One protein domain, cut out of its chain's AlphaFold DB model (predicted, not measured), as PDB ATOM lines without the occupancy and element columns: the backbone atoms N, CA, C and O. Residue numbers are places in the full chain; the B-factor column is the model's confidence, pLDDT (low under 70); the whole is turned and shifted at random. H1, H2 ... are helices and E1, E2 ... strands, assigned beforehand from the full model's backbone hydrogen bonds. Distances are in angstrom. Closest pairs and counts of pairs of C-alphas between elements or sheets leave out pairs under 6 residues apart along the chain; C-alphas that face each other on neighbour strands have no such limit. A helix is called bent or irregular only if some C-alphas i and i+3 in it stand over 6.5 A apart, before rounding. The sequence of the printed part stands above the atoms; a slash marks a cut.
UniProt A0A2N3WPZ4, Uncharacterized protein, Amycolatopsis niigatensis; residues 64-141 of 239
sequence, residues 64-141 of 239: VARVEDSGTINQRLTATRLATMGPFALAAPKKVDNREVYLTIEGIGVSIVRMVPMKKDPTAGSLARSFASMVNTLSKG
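This is residues 64 to 141 of the 239 residues of an uncharacterized protein of Amycolatopsis niigatensis (UniProt A0A2N3WPZ4). A small antiparallel sheet of three strands has one helix, H2, covering one of its faces, while a second helix, H1, makes an arm that leads away from the end of E1 and sticks out with its residues 83 to 88. H1 is kinked near residue 84, and residues 91 to 99 lead back from it to the sheet, where E2 and E3 form a hairpin. The printed part has 78 residues with two named helices and three named strands, in the order E1, H1, E2, E3, H2 along the chain; the sheet's order is E1, E2, E3, and the class is mixed, helices and strands. The whole is loose, with a radius of gyration of the C-alphas of 16.3 A, and spans 52 by 25 by 20 A, the arm making the length.

E1 is residues 64 to 69, 16.8 A from first to last C-alpha, and begins at C-alpha 64 at (40.023, -23.792, 19.174). H1, residues 70 to 90, measures 20.8 A and ends at C-alpha 90 at (15.619, 6.989, 15.129). H1 is irregular: C-alphas 84 and 87 are 9.5 A apart, and it has a kink of 108 degrees near residue 84. E2, residues 100 to 107, measures 23.0 A, and E3, residues 110 to 117, 23.4 A. H2, residues 124 to 138, measures 20.9 A and ends at C-alpha 138 at (47.257, -24.372, 12.479).

E1 and E2 are antiparallel neighbours at 165 degrees, with N 66 and O 104 within hydrogen-bond range at 2.8 A. E2 and E3, the hairpin, are antiparallel at 171 degrees, with N 103 and O 114 within hydrogen-bond range at 2.8 A. E1 and E3 are the edge strands. H2 is on the sheet at a height over the sheet of 8.4 A, over E1 and E2, in an arrangement of two layers, a helix on one face of a sheet. It runs along the strands, at 15 degrees to E1 on the local plane; the closest C-alphas of E1 and H2 are those of Ala 65 and Ala 132, 4.8 A apart. H1 only grazes the sheet, with its residues 70 to 71; its closest C-alphas with E2 are those of Ser 70 and Glu 100, 5.6 A apart. H1 and H2 are apart. Every O i to N i+4 pair of H2 is within hydrogen-bond range, against 11 of 17 in H1.

The C-alphas farthest apart are those of Phe 88 and Gly 141, at 52.3 A. The printed part has no cut and no long link. The mean pLDDT of the printed part is 75.7; residues 70 to 82, residues 88 to 98 and residue 141 are under 70.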
ATOM      1  N   VAL A  64      41.162 -24.390  19.862       89.44
ATOM      2  CA  VAL A  64      40.023 -23.792  19.174       89.44
ATOM      3  C   VAL A  64      39.934 -22.336  19.605       89.44
ATOM      4  O   VAL A  64      39.804 -22.032  20.787       89.44
ATOM      5  N   ALA A  65      39.991 -21.428  18.639       91.62
ATOM      6  CA  ALA A  65      39.825 -20.002  18.859       91.62
ATOM      7  C   ALA A  65      38.436 -19.536  18.406       91.62
ATOM      8  O   ALA A  65      37.987 -19.844  17.296       91.62
ATOM      9  N   ARG A  66      37.769 -18.751  19.251       88.50
ATOM     10  CA  ARG A  66      36.460 -18.135  19.016       88.50
ATOM     11  C   ARG A  66      36.545 -16.638  19.257       88.50
ATOM     12  O   ARG A  66      37.269 -16.185  20.138       88.50
ATOM     13  N   VAL A  67      35.805 -15.880  18.456       88.81
ATOM     14  CA  VAL A  67      35.717 -14.424  18.588       88.81
ATOM     15  C   VAL A  67      34.267 -14.044  18.791       88.81
ATOM     16  O   VAL A  67      33.424 -14.351  17.949       88.81
ATOM     17  N   GLU A  68      34.002 -13.340  19.877       82.50
ATOM     18  CA  GLU A  68      32.692 -12.809  20.218       82.50
ATOM     19  C   GLU A  68      32.751 -11.280  20.178       82.50
ATOM     20  O   GLU A  68      33.674 -10.656  20.701       82.50
ATOM     21  N   ASP A  69      31.785 -10.664  19.498       77.62
ATOM     22  CA  ASP A  69      31.690  -9.211  19.352       77.62
ATOM     23  C   ASP A  69      30.342  -8.736  19.889       77.62
ATOM     24  O   ASP A  69      29.278  -9.069  19.350       77.62
ATOM     25  N   SER A  70      30.409  -7.898  20.919       67.19
ATOM     26  CA  SER A  70      29.262  -7.269  21.580       67.19
ATOM     27  C   SER A  70      28.395  -6.444  20.609       67.19
ATOM     28  O   SER A  70      27.203  -6.229  20.837       67.19
ATOM     29  N   GLY A  71      28.967  -5.980  19.492       58.94
ATOM     30  CA  GLY A  71      28.295  -5.185  18.465       58.94
ATOM     31  C   GLY A  71      27.287  -5.963  17.612       58.94
ATOM     32  O   GLY A  71      26.290  -5.384  17.174       58.94
ATOM     33  N   THR A  72      27.484  -7.270  17.412       56.25
ATOM     34  CA  THR A  72      26.561  -8.097  16.603       56.25
ATOM     35  C   THR A  72      25.201  -8.298  17.280       56.25
ATOM     36  O   THR A  72      24.172  -8.375  16.605       56.25
ATOM     37  N   ILE A  73      25.171  -8.270  18.614       52.31
ATOM     38  CA  ILE A  73      23.943  -8.295  19.420       52.31
ATOM     39  C   ILE A  73      23.166  -6.974  19.264       52.31
ATOM     40  O   ILE A  73      21.952  -6.978  19.051       52.31
ATOM     41  N   ASN A  74      23.865  -5.832  19.271       53.09
ATOM     42  CA  ASN A  74      23.248  -4.507  19.135       53.09
ATOM     43  C   ASN A  74      22.651  -4.246  17.739       53.09
ATOM     44  O   ASN A  74      21.615  -3.583  17.627       53.09
ATOM     45  N   GLN A  75      23.254  -4.779  16.669       57.03
ATOM     46  CA  GLN A  75      22.696  -4.655  15.314       57.03
ATOM     47  C   GLN A  75      21.362  -5.393  15.167       57.03
ATOM     48  O   GLN A  75      20.428  -4.836  14.590       57.03
ATOM     49  N   ARG A  76      21.233  -6.595  15.748       59.03
ATOM     50  CA  ARG A  76      19.963  -7.340  15.755       59.03
ATOM     51  C   ARG A  76      18.875  -6.576  16.505       59.03
ATOM     52  O   ARG A  76      17.789  -6.397  15.973       59.03
ATOM     53  N   LEU A  77      19.196  -6.023  17.675       58.50
ATOM     54  CA  LEU A  77      18.282  -5.175  18.449       58.50
ATOM     55  C   LEU A  77      17.852  -3.908  17.703       58.50
ATOM     56  O   LEU A  77      16.703  -3.495  17.821       58.50
ATOM     57  N   THR A  78      18.748  -3.299  16.926       58.06
ATOM     58  CA  THR A  78      18.422  -2.118  16.114       58.06
ATOM     59  C   THR A  78      17.494  -2.478  14.955       58.06
ATOM     60  O   THR A  78      16.518  -1.769  14.731       58.06
ATOM     61  N   ALA A  79      17.743  -3.596  14.265       62.16
ATOM     62  CA  ALA A  79      16.869  -4.096  13.203       62.16
ATOM     63  C   ALA A  79      15.481  -4.473  13.742       62.16
ATOM     64  O   ALA A  79      14.468  -4.069  13.175       62.16
ATOM     65  N   THR A  80      15.423  -5.163  14.884       62.44
ATOM     66  CA  THR A  80      14.162  -5.468  15.566       62.44
ATOM     67  C   THR A  80      13.455  -4.194  16.025       62.44
ATOM     68  O   THR A  80      12.263  -4.072  15.785       62.44
ATOM     69  N   ARG A  81      14.159  -3.205  16.598       64.19
ATOM     70  CA  ARG A  81      13.559  -1.911  16.981       64.19
ATOM     71  C   ARG A  81      13.006  -1.137  15.792       64.19
ATOM     72  O   ARG A  81      11.941  -0.549  15.923       64.19
ATOM     73  N   LEU A  82      13.699  -1.137  14.655       67.31
ATOM     74  CA  LEU A  82      13.200  -0.547  13.410       67.31
ATOM     75  C   LEU A  82      11.949  -1.276  12.912       67.31
ATOM     76  O   LEU A  82      10.994  -0.624  12.503       67.31
ATOM     77  N   ALA A  83      11.923  -2.607  13.009       73.31
ATOM     78  CA  ALA A  83      10.759  -3.407  12.643       73.31
ATOM     79  C   ALA A  83       9.561  -3.192  13.590       73.31
ATOM     80  O   ALA A  83       8.428  -3.150  13.125       73.31
ATOM     81  N   THR A  84       9.787  -3.029  14.900       76.56
ATOM     82  CA  THR A  84       8.706  -2.894  15.895       76.56
ATOM     83  C   THR A  84       8.250  -1.457  16.137       76.56
ATOM     84  O   THR A  84       7.091  -1.243  16.463       76.56
ATOM     85  N   MET A  85       9.145  -0.467  16.036       71.56
ATOM     86  CA  MET A  85       8.858   0.942  16.363       71.56
ATOM     87  C   MET A  85       8.841   1.856  15.127       71.56
ATOM     88  O   MET A  85       8.545   3.047  15.247       71.56
ATOM     89  N   GLY A  86       9.152   1.322  13.942       71.56
ATOM     90  CA  GLY A  86       9.140   2.073  12.691       71.56
ATOM     91  C   GLY A  86      10.108   3.269  12.705       71.56
ATOM     92  O   GLY A  86      11.156   3.216  13.356       71.56
ATOM     93  N   PRO A  87       9.790   4.376  12.010       73.94
ATOM     94  CA  PRO A  87      10.683   5.536  11.898       73.94
ATOM     95  C   PRO A  87      10.963   6.236  13.242       73.94
ATOM     96  O   PRO A  87      11.987   6.908  13.377       73.94
ATOM     97  N   PHE A  88      10.130   6.026  14.269       67.25
ATOM     98  CA  PHE A  88      10.353   6.560  15.618       67.25
ATOM     99  C   PHE A  88      11.547   5.918  16.341       67.25
ATOM    100  O   PHE A  88      12.062   6.486  17.305       67.25
ATOM    101  N   ALA A  89      12.057   4.783  15.850       63.69
ATOM    102  CA  ALA A  89      13.274   4.156  16.365       63.69
ATOM    103  C   ALA A  89      14.519   5.063  16.252       63.69
ATOM    104  O   ALA A  89      15.469   4.883  17.013       63.69
ATOM    105  N   LEU A  90      14.513   6.046  15.339       63.12
ATOM    106  CA  LEU A  90      15.619   6.989  15.129       63.12
ATOM    107  C   LEU A  90      15.716   8.080  16.210       63.12
ATOM    108  O   LEU A  90      16.788   8.656  16.381       63.12
ATOM    109  N   ALA A  91      14.631   8.357  16.942       62.44
ATOM    110  CA  ALA A  91      14.610   9.353  18.019       62.44
ATOM    111  C   ALA A  91      15.053   8.780  19.378       62.44
ATOM    112  O   ALA A  91      15.321   9.529  20.318       62.44
ATOM    113  N   ALA A  92      15.140   7.451  19.500       56.34
ATOM    114  CA  ALA A  92      15.606   6.810  20.720       56.34
ATOM    115  C   ALA A  92      17.125   7.026  20.883       56.34
ATOM    116  O   ALA A  92      17.880   6.767  19.941       56.34
ATOM    117  N   PRO A  93      17.606   7.453  22.068       48.97
ATOM    118  CA  PRO A  93      19.020   7.726  22.289       48.97
ATOM    119  C   PRO A  93      19.851   6.478  21.985       48.97
ATOM    120  O   PRO A  93      19.669   5.408  22.577       48.97
ATOM    121  N   LYS A  94      20.760   6.616  21.015       52.12
ATOM    122  CA  LYS A  94      21.675   5.559  20.589       52.12
ATOM    123  C   LYS A  94      22.550   5.170  21.782       52.12
ATOM    124  O   LYS A  94      23.292   6.002  22.301       52.12
ATOM    125  N   LYS A  95      22.459   3.913  22.227       50.78
ATOM    126  CA  LYS A  95      23.319   3.380  23.294       50.78
ATOM    127  C   LYS A  95      24.776   3.548  22.848       50.78
ATOM    128  O   LYS A  95      25.131   3.117  21.752       50.78
ATOM    129  N   VAL A  96      25.580   4.228  23.663       52.09
ATOM    130  CA  VAL A  96      26.996   4.499  23.384       52.09
ATOM    131  C   VAL A  96      27.713   3.167  23.156       52.09
ATOM    132  O   VAL A  96      27.638   2.265  23.989       52.09
ATOM    133  N   ASP A  97      28.352   3.043  21.993       54.41
ATOM    134  CA  ASP A  97      29.034   1.842  21.509       54.41
ATOM    135  C   ASP A  97      30.270   1.517  22.370       54.41
ATOM    136  O   ASP A  97      31.408   1.807  22.004       54.41
ATOM    137  N   ASN A  98      30.063   0.873  23.518       59.25
ATOM    138  CA  ASN A  98      31.111   0.115  24.203       59.25
ATOM    139  C   ASN A  98      31.215  -1.265  23.542       59.25
ATOM    140  O   ASN A  98      30.845  -2.282  24.121       59.25
ATOM    141  N   ARG A  99      31.633  -1.292  22.270       71.31
ATOM    142  CA  ARG A  99      31.865  -2.551  21.555       71.31
ATOM    143  C   ARG A  99      33.166  -3.154  22.052       71.31
ATOM    144  O   ARG A  99      34.235  -2.572  21.872       71.31
ATOM    145  N   GLU A 100      33.057  -4.302  22.688       80.19
ATOM    146  CA  GLU A 100      34.188  -5.104  23.132       80.19
ATOM    147  C   GLU A 100      34.258  -6.363  22.279       80.19
ATOM    148  O   GLU A 100      33.229  -6.980  21.973       80.19
ATOM    149  N   VAL A 101      35.484  -6.704  21.887       84.44
ATOM    150  CA  VAL A 101      35.804  -7.941  21.183       84.44
ATOM    151  C   VAL A 101      36.485  -8.867  22.173       84.44
ATOM    152  O   VAL A 101      37.500  -8.506  22.773       84.44
ATOM    153  N   TYR A 102      35.927 -10.060  22.309       85.00
ATOM    154  CA  TYR A 102      36.443 -11.134  23.135       85.00
ATOM    155  C   TYR A 102      37.033 -12.204  22.222       85.00
ATOM    156  O   TYR A 102      36.352 -12.733  21.347       85.00
ATOM    157  N   LEU A 103      38.316 -12.502  22.399       88.75
ATOM    158  CA  LEU A 103      38.988 -13.645  21.800       88.75
ATOM    159  C   LEU A 103      39.166 -14.703  22.886       88.75
ATOM    160  O   LEU A 103      39.869 -14.468  23.870       88.75
ATOM    161  N   THR A 104      38.572 -15.867  22.671       89.25
ATOM    162  CA  THR A 104      38.668 -17.024  23.559       89.25
ATOM    163  C   THR A 104      39.403 -18.137  22.827       89.25
ATOM    164  O   THR A 104      39.040 -18.479  21.705       89.25
ATOM    165  N   ILE A 105      40.458 -18.681  23.429       89.25
ATOM    166  CA  ILE A 105      41.239 -19.802  22.901       89.25
ATOM    167  C   ILE A 105      41.189 -20.924  23.930       89.25
ATOM    168  O   ILE A 105      41.669 -20.760  25.051       89.25
ATOM    169  N   GLU A 106      40.624 -22.055  23.536       86.06
ATOM    170  CA  GLU A 106      40.386 -23.209  24.399       86.06
ATOM    171  C   GLU A 106      41.030 -24.465  23.816       86.06
ATOM    172  O   GLU A 106      41.080 -24.650  22.603       86.06
ATOM    173  N   GLY A 107      41.514 -25.342  24.685       83.56
ATOM    174  CA  GLY A 107      42.050 -26.653  24.343       83.56
ATOM    175  C   GLY A 107      42.319 -27.469  25.604       83.56
ATOM    176  O   GLY A 107      42.052 -27.023  26.723       83.56
ATOM    177  N   ILE A 108      42.862 -28.674  25.446       76.06
ATOM    178  CA  ILE A 108      43.176 -29.550  26.583       76.06
ATOM    179  C   ILE A 108      44.197 -28.846  27.495       76.06
ATOM    180  O   ILE A 108      45.331 -28.596  27.092       76.06
ATOM    181  N   GLY A 109      43.781 -28.493  28.717       72.38
ATOM    182  CA  GLY A 109      44.630 -27.809  29.701       72.38
ATOM    183  C   GLY A 109      44.984 -26.352  29.365       72.38
ATOM    184  O   GLY A 109      45.897 -25.790  29.975       72.38
ATOM    185  N   VAL A 110      44.300 -25.727  28.398       78.25
ATOM    186  CA  VAL A 110      44.537 -24.334  27.988       78.25
ATOM    187  C   VAL A 110      43.206 -23.597  27.853       78.25
ATOM    188  O   VAL A 110      42.354 -23.984  27.064       78.25
ATOM    189  N   SER A 111      43.055 -22.499  28.594       86.38
ATOM    190  CA  SER A 111      41.962 -21.539  28.421       86.38
ATOM    191  C   SER A 111      42.533 -20.128  28.514       86.38
ATOM    192  O   SER A 111      43.123 -19.748  29.527       86.38
ATOM    193  N   ILE A 112      42.441 -19.372  27.421       85.31
ATOM    194  CA  ILE A 112      42.964 -18.010  27.304       85.31
ATOM    195  C   ILE A 112      41.835 -17.113  26.815       85.31
ATOM    196  O   ILE A 112      41.291 -17.330  25.737       85.31
ATOM    197  N   VAL A 113      41.537 -16.060  27.574       87.25
ATOM    198  CA  VAL A 113      40.556 -15.038  27.189       87.25
ATOM    199  C   VAL A 113      41.252 -13.686  27.065       87.25
ATOM    200  O   VAL A 113      42.054 -13.295  27.922       87.25
ATOM    201  N   ARG A 114      40.971 -12.965  25.978       88.31
ATOM    202  CA  ARG A 114      41.447 -11.600  25.733       88.31
ATOM    203  C   ARG A 114      40.308 -10.696  25.318       88.31
ATOM    204  O   ARG A 114      39.603 -10.984  24.360       88.31
ATOM    205  N   MET A 115      40.188  -9.579  26.020       85.06
ATOM    206  CA  MET A 115      39.220  -8.533  25.728       85.06
ATOM    207  C   MET A 115      39.953  -7.319  25.164       85.06
ATOM    208  O   MET A 115      40.931  -6.854  25.751       85.06
ATOM    209  N   VAL A 116      39.465  -6.786  24.044       83.69
ATOM    210  CA  VAL A 116      39.930  -5.509  23.494       83.69
ATOM    211  C   VAL A 116      38.738  -4.573  23.282       83.69
ATOM    212  O   VAL A 116      37.810  -4.917  22.544       83.69
ATOM    213  N   PRO A 117      38.745  -3.371  23.889       78.75
ATOM    214  CA  PRO A 117      37.715  -2.374  23.637       78.75
ATOM    215  C   PRO A 117      37.915  -1.744  22.251       78.75
ATOM    216  O   PRO A 117      38.924  -1.077  22.002       78.75
ATOM    217  N   MET A 118      36.927  -1.864  21.361       75.69
ATOM    218  CA  MET A 118      36.996  -1.320  19.993       75.69
ATOM    219  C   MET A 118      37.070   0.209  19.949       75.69
ATOM    220  O   MET A 118      37.454   0.783  18.936       75.69
ATOM    221  N   LYS A 119      36.730   0.886  21.053       76.44
ATOM    222  CA  LYS A 119      36.886   2.340  21.180       76.44
ATOM    223  C   LYS A 119      38.348   2.780  21.034       76.44
ATOM    224  O   LYS A 119      38.599   3.873  20.542       76.44
ATOM    225  N   LYS A 120      39.295   1.950  21.490       75.75
ATOM    226  CA  LYS A 120      40.736   2.235  21.395       75.75
ATOM    227  C   LYS A 120      41.332   1.746  20.078       75.75
ATOM    228  O   LYS A 120      42.241   2.386  19.565       75.75
ATOM    229  N   ASP A 121      40.815   0.641  19.547       76.62
ATOM    230  CA  ASP A 121      41.280   0.058  18.293       76.62
ATOM    231  C   ASP A 121      40.087  -0.423  17.443       76.62
ATOM    232  O   ASP A 121      39.543  -1.508  17.686       76.62
ATOM    233  N   PRO A 122      39.665   0.354  16.429       77.88
ATOM    234  CA  PRO A 122      38.546  -0.018  15.569       77.88
ATOM    235  C   PRO A 122      38.852  -1.243  14.692       77.88
ATOM    236  O   PRO A 122      37.926  -1.881  14.189       77.88
ATOM    237  N   THR A 123      40.128  -1.606  14.523       82.12
ATOM    238  CA  THR A 123      40.561  -2.780  13.749       82.12
ATOM    239  C   THR A 123      40.655  -4.054  14.589       82.12
ATOM    240  O   THR A 123      40.799  -5.144  14.036       82.12
ATOM    241  N   ALA A 124      40.477  -3.961  15.911       83.44
ATOM    242  CA  ALA A 124      40.572  -5.102  16.820       83.44
ATOM    243  C   ALA A 124      39.656  -6.269  16.416       83.44
ATOM    244  O   ALA A 124      40.051  -7.427  16.515       83.44
ATOM    245  N   GLY A 125      38.457  -5.986  15.897       83.56
ATOM    246  CA  GLY A 125      37.517  -7.024  15.466       83.56
ATOM    247  C   GLY A 125      37.997  -7.831  14.255       83.56
ATOM    248  O   GLY A 125      37.862  -9.054  14.237       83.56
ATOM    249  N   SER A 126      38.571  -7.181  13.237       85.00
ATOM    250  CA  SER A 126      39.114  -7.893  12.070       85.00
ATOM    251  C   SER A 126      40.404  -8.634  12.422       85.00
ATOM    252  O   SER A 126      40.572  -9.783  12.011       85.00
ATOM    253  N   LEU A 127      41.266  -8.024  13.242       86.44
ATOM    254  CA  LEU A 127      42.496  -8.645  13.733       86.44
ATOM    255  C   LEU A 127      42.213  -9.881  14.589       86.44
ATOM    256  O   LEU A 127      42.828 -10.918  14.354       86.44
ATOM    257  N   ALA A 128      41.248  -9.819  15.510       88.88
ATOM    258  CA  ALA A 128      40.852 -10.961  16.335       88.88
ATOM    259  C   ALA A 128      40.358 -12.133  15.479       88.88
ATOM    260  O   ALA A 128      40.778 -13.270  15.685       88.88
ATOM    261  N   ARG A 129      39.493 -11.869  14.487       89.50
ATOM    262  CA  ARG A 129      38.965 -12.909  13.584       89.50
ATOM    263  C   ARG A 129      40.064 -13.539  12.734       89.50
ATOM    264  O   ARG A 129      40.073 -14.755  12.573       89.50
ATOM    265  N   SER A 130      40.986 -12.724  12.227       89.62
ATOM    266  CA  SER A 130      42.157 -13.192  11.477       89.62
ATOM    267  C   SER A 130      43.091 -14.032  12.356       89.62
ATOM    268  O   SER A 130      43.549 -15.099  11.959       89.62
ATOM    269  N   PHE A 131      43.322 -13.605  13.599       92.00
ATOM    270  CA  PHE A 131      44.108 -14.367  14.564       92.00
ATOM    271  C   PHE A 131      43.450 -15.718  14.878       92.00
ATOM    272  O   PHE A 131      44.101 -16.757  14.799       92.00
ATOM    273  N   ALA A 132      42.146 -15.724  15.162       91.75
ATOM    274  CA  ALA A 132      41.398 -16.943  15.445       91.75
ATOM    275  C   ALA A 132      41.363 -17.909  14.254       91.75
ATOM    276  O   ALA A 132      41.510 -19.116  14.442       91.75
ATOM    277  N   SER A 133      41.211 -17.408  13.023       91.50
ATOM    278  CA  SER A 133      41.245 -18.260  11.829       91.50
ATOM    279  C   SER A 133      42.616 -18.906  11.636       91.50
ATOM    280  O   SER A 133      42.681 -20.091  11.310       91.50
ATOM    281  N   MET A 134      43.704 -18.178  11.903       88.62
ATOM    282  CA  MET A 134      45.057 -18.732  11.862       88.62
ATOM    283  C   MET A 134      45.271 -19.796  12.940       88.62
ATOM    284  O   MET A 134      45.761 -20.874  12.611       88.62
ATOM    285  N   VAL A 135      44.844 -19.552  14.186       91.44
ATOM    286  CA  VAL A 135      44.897 -20.564  15.258       91.44
ATOM    287  C   VAL A 135      44.145 -21.827  14.836       91.44
ATOM    288  O   VAL A 135      44.718 -22.907  14.866       91.44
ATOM    289  N   ASN A 136      42.907 -21.688  14.356       92.00
ATOM    290  CA  ASN A 136      42.069 -22.817  13.931       92.00
ATOM    291  C   ASN A 136      42.589 -23.544  12.682       92.00
ATOM    292  O   ASN A 136      42.232 -24.694  12.438       92.00
ATOM    293  N   THR A 137      43.376 -22.870  11.844       89.25
ATOM    294  CA  THR A 137      44.004 -23.488  10.668       89.25
ATOM    295  C   THR A 137      45.227 -24.291  11.087       89.25
ATOM    296  O   THR A 137      45.390 -25.432  10.663       89.25
ATOM    297  N   LEU A 138      46.060 -23.719  11.957       87.25
ATOM    298  CA  LEU A 138      47.257 -24.372  12.479       87.25
ATOM    299  C   LEU A 138      46.921 -25.515  13.448       87.25
ATOM    300  O   LEU A 138      47.647 -26.503  13.489       87.25
ATOM    301  N   SER A 139      45.810 -25.430  14.183       86.44
ATOM    302  CA  SER A 139      45.405 -26.460  15.145       86.44
ATOM    303  C   SER A 139      44.917 -27.758  14.506       86.44
ATOM    304  O   SER A 139      44.908 -28.790  15.174       86.44
ATOM    305  N   LYS A 140      44.551 -27.715  13.216       82.31
ATOM    306  CA  LYS A 140      44.209 -28.886  12.390       82.31
ATOM    307  C   LYS A 140      45.435 -29.616  11.840       82.31
ATOM    308  O   LYS A 140      45.281 -30.685  11.253       82.31
ATOM    309  N   GLY A 141      46.626 -29.031  11.974       65.81
ATOM    310  CA  GLY A 141      47.868 -29.721  11.651       65.81
ATOM    311  C   GLY A 141      48.067 -30.940  12.558       65.81
ATOM    312  O   GLY A 141      47.475 -31.000  13.639       65.81
TER     313      GLY A 141